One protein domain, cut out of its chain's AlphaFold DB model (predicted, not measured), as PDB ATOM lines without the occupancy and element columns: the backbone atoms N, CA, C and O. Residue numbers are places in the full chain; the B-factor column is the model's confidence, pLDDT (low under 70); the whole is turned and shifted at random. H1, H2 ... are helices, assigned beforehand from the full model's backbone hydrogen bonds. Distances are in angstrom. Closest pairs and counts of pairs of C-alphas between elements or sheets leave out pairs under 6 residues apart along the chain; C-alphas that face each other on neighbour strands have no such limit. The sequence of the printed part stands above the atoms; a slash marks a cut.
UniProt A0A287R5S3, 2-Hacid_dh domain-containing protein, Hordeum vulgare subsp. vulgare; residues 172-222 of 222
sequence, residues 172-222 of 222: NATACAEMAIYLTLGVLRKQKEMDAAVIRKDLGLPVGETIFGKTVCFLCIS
ATOM      1  N   ASN A 172     -45.430  24.817  -9.274       83.81
ATOM      2  CA  ASN A 172     -44.498  25.300  -8.262       83.81
ATOM      3  C   ASN A 172     -44.118  24.200  -7.259       83.81
ATOM      4  O   ASN A 172     -42.934  23.981  -7.025       83.81
ATOM      5  N   ALA A 173     -45.095  23.463  -6.715       85.31
ATOM      6  CA  ALA A 173     -44.806  22.394  -5.754       85.31
ATOM      7  C   ALA A 173     -43.882  21.321  -6.356       85.31
ATOM      8  O   ALA A 173     -42.891  20.939  -5.735       85.31
ATOM      9  N   THR A 174     -44.157  20.899  -7.593       88.94
ATOM     10  CA  THR A 174     -43.318  19.939  -8.321       88.94
ATOM     11  C   THR A 174     -41.921  20.496  -8.587       88.94
ATOM     12  O   THR A 174     -40.943  19.842  -8.243       88.94
ATOM     13  N   ALA A 175     -41.808  21.717  -9.119       88.69
ATOM     14  CA  ALA A 175     -40.511  22.341  -9.390       88.69
ATOM     15  C   ALA A 175     -39.677  22.535  -8.108       88.69
ATOM     16  O   ALA A 175     -38.460  22.356  -8.114       88.69
ATOM     17  N   CYS A 176     -40.326  22.864  -6.988       89.25
ATOM     18  CA  CYS A 176     -39.682  22.965  -5.682       89.25
ATOM     19  C   CYS A 176     -39.161  21.599  -5.205       89.25
ATOM     20  O   CYS A 176     -38.015  21.504  -4.764       89.25
ATOM     21  N   ALA A 177     -39.955  20.534  -5.353       90.81
ATOM     22  CA  ALA A 177     -39.540  19.174  -5.011       90.81
ATOM     23  C   ALA A 177     -38.366  18.687  -5.882       90.81
ATOM     24  O   ALA A 177     -37.395  18.142  -5.357       90.81
ATOM     25  N   GLU A 178     -38.408  18.937  -7.193       94.38
ATOM     26  CA  GLU A 178     -37.302  18.639  -8.114       94.38
ATOM     27  C   GLU A 178     -36.018  19.364  -7.698       94.38
ATOM     28  O   GLU A 178     -34.947  18.755  -7.641       94.38
ATOM     29  N   MET A 179     -36.127  20.646  -7.334       95.81
ATOM     30  CA  MET A 179     -34.993  21.426  -6.848       95.81
ATOM     31  C   MET A 179     -34.449  20.881  -5.522       95.81
ATOM     32  O   MET A 179     -33.237  20.785  -5.357       95.81
ATOM     33  N   ALA A 180     -35.309  20.473  -4.587       95.00
ATOM     34  CA  ALA A 180     -34.878  19.880  -3.322       95.00
ATOM     35  C   ALA A 180     -34.089  18.575  -3.539       95.00
ATOM     36  O   ALA A 180     -33.030  18.380  -2.933       95.00
ATOM     37  N   ILE A 181     -34.548  17.711  -4.452       94.88
ATOM     38  CA  ILE A 181     -33.831  16.487  -4.843       94.88
ATOM     39  C   ILE A 181     -32.490  16.843  -5.496       94.88
ATOM     40  O   ILE A 181     -31.455  16.291  -5.118       94.88
ATOM     41  N   TYR A 182     -32.490  17.793  -6.436       96.19
ATOM     42  CA  TYR A 182     -31.280  18.254  -7.112       96.19
ATOM     43  C   TYR A 182     -30.236  18.786  -6.123       96.19
ATOM     44  O   TYR A 182     -29.078  18.377  -6.183       96.19
ATOM     45  N   LEU A 183     -30.634  19.645  -5.183       95.94
ATOM     46  CA  LEU A 183     -29.733  20.193  -4.168       95.94
ATOM     47  C   LEU A 183     -29.215  19.108  -3.224       95.94
ATOM     48  O   LEU A 183     -28.024  19.091  -2.926       95.94
ATOM     49  N   THR A 184     -30.069  18.166  -2.816       95.81
ATOM     50  CA  THR A 184     -29.662  17.027  -1.977       95.81
ATOM     51  C   THR A 184     -28.555  16.220  -2.656       95.81
ATOM     52  O   THR A 184     -27.502  15.974  -2.068       95.81
ATOM     53  N   LEU A 185     -28.749  15.858  -3.928       96.12
ATOM     54  CA  LEU A 185     -27.737  15.146  -4.707       96.12
ATOM     55  C   LEU A 185     -26.497  16.012  -4.961       96.12
ATOM     56  O   LEU A 185     -25.379  15.517  -4.851       96.12
ATOM     57  N   GLY A 186     -26.673  17.300  -5.256       95.94
ATOM     58  CA  GLY A 186     -25.579  18.238  -5.496       95.94
ATOM     59  C   GLY A 186     -24.652  18.388  -4.290       95.94
ATOM     60  O   GLY A 186     -23.433  18.415  -4.458       95.94
ATOM     61  N   VAL A 187     -25.209  18.417  -3.076       96.44
ATOM     62  CA  VAL A 187     -24.432  18.437  -1.827       96.44
ATOM     63  C   VAL A 187     -23.699  17.114  -1.625       96.44
ATOM     64  O   VAL A 187     -22.483  17.121  -1.455       96.44
ATOM     65  N   LEU A 188     -24.395  15.975  -1.727       96.69
ATOM     66  CA  LEU A 188     -23.782  14.649  -1.564       96.69
ATOM     67  C   LEU A 188     -22.645  14.400  -2.565       96.69
ATOM     68  O   LEU A 188     -21.638  13.777  -2.242       96.69
ATOM     69  N   ARG A 189     -22.776  14.923  -3.786       95.69
ATOM     70  CA  ARG A 189     -21.761  14.813  -4.842       95.69
ATOM     71  C   ARG A 189     -20.729  15.936  -4.826       95.69
ATOM     72  O   ARG A 189     -19.878  15.959  -5.713       95.69
ATOM     73  N   LYS A 190     -20.786  16.835  -3.836       96.00
ATOM     74  CA  LYS A 190     -19.885  17.985  -3.686       96.00
ATOM     75  C   LYS A 190     -19.755  18.771  -4.992       96.00
ATOM     76  O   LYS A 190     -18.656  19.087  -5.436       96.00
ATOM     77  N   GLN A 191     -20.889  19.075  -5.629       95.56
ATOM     78  CA  GLN A 191     -20.974  19.584  -7.005       95.56
ATOM     79  C   GLN A 191     -20.020  20.757  -7.295       95.56
ATOM     80  O   GLN A 191     -19.459  20.835  -8.384       95.56
ATOM     81  N   LYS A 192     -19.829  21.667  -6.331       95.00
ATOM     82  CA  LYS A 192     -18.930  22.826  -6.473       95.00
ATOM     83  C   LYS A 192     -17.449  22.451  -6.433       95.00
ATOM     84  O   LYS A 192     -16.671  22.980  -7.217       95.00
ATOM     85  N   GLU A 193     -17.060  21.536  -5.554       95.94
ATOM     86  CA  GLU A 193     -15.686  21.023  -5.504       95.94
ATOM     87  C   GLU A 193     -15.380  20.156  -6.732       95.94
ATOM     88  O   GLU A 193     -14.283  20.233  -7.281       95.94
ATOM     89  N   MET A 194     -16.367  19.378  -7.188       95.12
ATOM     90  CA  MET A 194     -16.275  18.551  -8.390       95.12
ATOM     91  C   MET A 194     -16.010  19.396  -9.643       95.12
ATOM     92  O   MET A 194     -15.166  19.036 -10.455       95.12
ATOM     93  N   ASP A 195     -16.681  20.544  -9.778       95.06
ATOM     94  CA  ASP A 195     -16.442  21.497 -10.871       95.06
ATOM     95  C   ASP A 195     -14.974  21.967 -10.901       95.06
ATOM     96  O   ASP A 195     -14.305  21.914 -11.934       95.06
ATOM     97  N   ALA A 196     -14.420  22.315  -9.735       96.12
ATOM     98  CA  ALA A 196     -13.015  22.702  -9.617       96.12
ATOM     99  C   ALA A 196     -12.044  21.540  -9.909       96.12
ATOM    100  O   ALA A 196     -11.015  21.749 -10.553       96.12
ATOM    101  N   ALA A 197     -12.360  20.321  -9.461       95.56
ATOM    102  CA  ALA A 197     -11.551  19.128  -9.713       95.56
ATOM    103  C   ALA A 197     -11.480  18.783 -11.208       95.56
ATOM    104  O   ALA A 197     -10.399  18.500 -11.722       95.56
ATOM    105  N   VAL A 198     -12.601  18.900 -11.933       95.75
ATOM    106  CA  VAL A 198     -12.647  18.706 -13.392       95.75
ATOM    107  C   VAL A 198     -11.731  19.700 -14.108       95.75
ATOM    108  O   VAL A 198     -10.971  19.301 -14.990       95.75
ATOM    109  N   ILE A 199     -11.744  20.975 -13.705       96.44
ATOM    110  CA  ILE A 199     -10.871  22.010 -14.283       96.44
ATOM    111  C   ILE A 199      -9.388  21.689 -14.037       96.44
ATOM    112  O   ILE A 199      -8.564  21.852 -14.938       96.44
ATOM    113  N   ARG A 200      -9.046  21.201 -12.838       96.56
ATOM    114  CA  ARG A 200      -7.674  20.803 -12.477       96.56
ATOM    115  C   ARG A 200      -7.256  19.438 -13.024       96.56
ATOM    116  O   ARG A 200      -6.070  19.129 -13.007       96.56
ATOM    117  N   LYS A 201      -8.203  18.669 -13.575       96.00
ATOM    118  CA  LYS A 201      -8.027  17.279 -14.027       96.00
ATOM    119  C   LYS A 201      -7.664  16.323 -12.884       96.00
ATOM    120  O   LYS A 201      -6.985  15.322 -13.105       96.00
ATOM    121  N   ASP A 202      -8.149  16.612 -11.680       95.00
ATOM    122  CA  ASP A 202      -7.973  15.749 -10.516       95.00
ATOM    123  C   ASP A 202      -8.908  14.538 -10.650       95.00
ATOM    124  O   ASP A 202     -10.129  14.652 -10.534       95.00
ATOM    125  N   LEU A 203      -8.346  13.359 -10.920       90.56
ATOM    126  CA  LEU A 203      -9.126  12.129 -11.047       90.56
ATOM    127  C   LEU A 203      -9.386  11.509  -9.671       90.56
ATOM    128  O   LEU A 203      -8.483  11.379  -8.850       90.56
ATOM    129  N   GLY A 204     -10.629  11.090  -9.428       89.25
ATOM    130  CA  GLY A 204     -11.026  10.413  -8.186       89.25
ATOM    131  C   GLY A 204     -11.283  11.336  -6.990       89.25
ATOM    132  O   GLY A 204     -11.623  10.839  -5.917       89.25
ATOM    133  N   LEU A 205     -11.176  12.658  -7.161       92.56
ATOM    134  CA  LEU A 205     -11.441  13.654  -6.122       92.56
ATOM    135  C   LEU A 205     -12.472  14.702  -6.593       92.56
ATOM    136  O   LEU A 205     -12.499  15.031  -7.776       92.56
ATOM    137  N   PRO A 206     -13.294  15.259  -5.684       93.69
ATOM    138  CA  PRO A 206     -13.512  14.781  -4.323       93.69
ATOM    139  C   PRO A 206     -14.337  13.485  -4.320       93.69
ATOM    140  O   PRO A 206     -15.213  13.272  -5.161       93.69
ATOM    141  N   VAL A 207     -14.107  12.632  -3.322       94.50
ATOM    142  CA  VAL A 207     -15.000  11.495  -3.072       94.50
ATOM    143  C   VAL A 207     -16.329  12.047  -2.552       94.50
ATOM    144  O   VAL A 207     -16.374  12.734  -1.525       94.50
ATOM    145  N   GLY A 208     -17.392  11.798  -3.315       93.88
ATOM    146  CA  GLY A 208     -18.766  12.108  -2.935       93.88
ATOM    147  C   GLY A 208     -19.419  10.962  -2.167       93.88
ATOM    148  O   GLY A 208     -18.862   9.874  -2.035       93.88
ATOM    149  N   GLU A 209     -20.638  11.199  -1.708       96.06
ATOM    150  CA  GLU A 209     -21.451  10.228  -0.989       96.06
ATOM    151  C   GLU A 209     -22.666   9.797  -1.820       96.06
ATOM    152  O   GLU A 209     -23.166  10.534  -2.673       96.06
ATOM    153  N   THR A 210     -23.159   8.585  -1.563       95.19
ATOM    154  CA  THR A 210     -24.422   8.103  -2.134       95.19
ATOM    155  C   THR A 210     -25.595   8.482  -1.238       95.19
ATOM    156  O   THR A 210     -25.468   8.517  -0.017       95.19
ATOM    157  N   ILE A 211     -26.755   8.740  -1.842       96.50
ATOM    158  CA  ILE A 211     -28.013   8.882  -1.101       96.50
ATOM    159  C   ILE A 211     -28.558   7.523  -0.639       96.50
ATOM    160  O   ILE A 211     -29.348   7.453   0.298       96.50
ATOM    161  N   PHE A 212     -28.133   6.431  -1.281       96.19
ATOM    162  CA  PHE A 212     -28.562   5.082  -0.929       96.19
ATOM    163  C   PHE A 212     -28.171   4.752   0.518       96.19
ATOM    164  O   PHE A 212     -27.020   4.930   0.911       96.19
ATOM    165  N   GLY A 213     -29.137   4.287   1.310       96.19
ATOM    166  CA  GLY A 213     -28.945   3.996   2.734       96.19
ATOM    167  C   GLY A 213     -28.969   5.221   3.659       96.19
ATOM    168  O   GLY A 213     -28.824   5.054   4.868       96.19
ATOM    169  N   LYS A 214     -29.172   6.443   3.140       95.56
ATOM    170  CA  LYS A 214     -29.360   7.651   3.960       95.56
ATOM    171  C   LYS A 214     -30.843   7.917   4.222       95.56
ATOM    172  O   LYS A 214     -31.704   7.594   3.408       95.56
ATOM    173  N   THR A 215     -31.129   8.550   5.356       95.62
ATOM    174  CA  THR A 215     -32.480   9.011   5.708       95.62
ATOM    175  C   THR A 215     -32.658  10.461   5.264       95.62
ATOM    176  O   THR A 215     -31.838  11.311   5.605       95.62
ATOM    177  N   VAL A 216     -33.730  10.747   4.522       93.06
ATOM    178  CA  VAL A 216     -34.122  12.108   4.127       93.06
ATOM    179  C   VAL A 216     -35.330  12.523   4.961       93.06
ATOM    180  O   VAL A 216     -36.349  11.837   4.953       93.06
ATOM    181  N   CYS A 217     -35.210  13.633   5.689       92.44
ATOM    182  CA  CYS A 217     -36.287  14.179   6.509       92.44
ATOM    183  C   CYS A 217     -36.953  15.356   5.789       92.44
ATOM    184  O   CYS A 217     -36.275  16.304   5.397       92.44
ATOM    185  N   PHE A 218     -38.277  15.303   5.647       89.81
ATOM    186  CA  PHE A 218     -39.089  16.427   5.191       89.81
ATOM    187  C   PHE A 218     -39.808  17.028   6.398       89.81
ATOM    188  O   PHE A 218     -40.621  16.356   7.031       89.81
ATOM    189  N   LEU A 219     -39.512  18.288   6.718       89.38
ATOM    190  CA  LEU A 219     -40.210  19.020   7.770       89.38
ATOM    191  C   LEU A 219     -41.362  19.814   7.151       89.38
ATOM    192  O   LEU A 219     -41.141  20.820   6.478       89.38
ATOM    193  N   CYS A 220     -42.588  19.359   7.390       78.69
ATOM    194  CA  CYS A 220     -43.799  20.062   6.979       78.69
ATOM    195  C   CYS A 220     -44.361  20.842   8.171       78.69
ATOM    196  O   CYS A 220     -44.665  20.247   9.203       78.69
ATOM    197  N   ILE A 221     -44.526  22.156   8.021       68.50
ATOM    198  CA  ILE A 221     -45.231  23.005   8.988       68.50
ATOM    199  C   ILE A 221     -46.619  23.264   8.394       68.50
ATOM    200  O   ILE A 221     -46.709  23.759   7.269       68.50
ATOM    201  N   SER A 222     -47.666  22.820   9.096       48.50
ATOM    202  CA  SER A 222     -49.073  23.012   8.698       48.50
ATOM    203  C   SER A 222     -49.621  24.332   9.214       48.50
ATOM    204  O   SER A 222     -49.233  24.707  10.342       48.50
TER     205      SER A 222
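AT A GLANCE: This is residues 172 to 222 of the 222 residues of the protein "2-Hacid_dh domain-containing protein" of Hordeum vulgare subsp. vulgare (UniProt A0A287R5S3). Two helices, H1 and the shorter H2, follow each other end to end in a broken line, and a long tail without named elements, residues 201 to 222, folds back from the far end of H2 past both of them. The shape is an open, flat hairpin-like loop of chain, with the helices as one limb and the tail as the other; residues 172 to 180 of H1 and residues 217 to 222 stand free. The printed part has 51 residues with two named helices, in the order H1, H2, and no named strand; its class is all helix. It is loose, with a radius of gyration of the C-alphas of 14.2 A, and the C-alphas span 47 by 26 by 14 A.

HOW THE PARTS SIT: Start at the longest helix, H1, residues 172 to 188. A tight link of 2 residues brings you to H2, residues 191 to 200. The two helices meet only through their link and are near each other, with 5 pairs of C-alphas within 10 A. In H1 and H2 every O i to N i+4 pair is within hydrogen-bond range.

IN THESE COORDINATES: Find C-alpha 172 at (-44.498, 25.300, -8.262); from there H1 runs 24.2 A to C-alpha 188 at (-23.782, 14.649, -1.564). H2 begins at C-alpha 191 and ends 14.4 A away at C-alpha 200, at (-7.674, 20.803, -12.477). Then read x along the tail, from -8.027 at C-alpha 201 to -49.073 at C-alpha 222.

THE WHOLE: The two C-alphas farthest apart are those of Lys 201 and Ser 222, 47.3 A. The C-alphas of Asn 172 and Ser 222, the chain's last residue, are 17.7 A apart. The printed part has no cut. Its mean pLDDT is 92.3, and residues 221 to 222 are under 70.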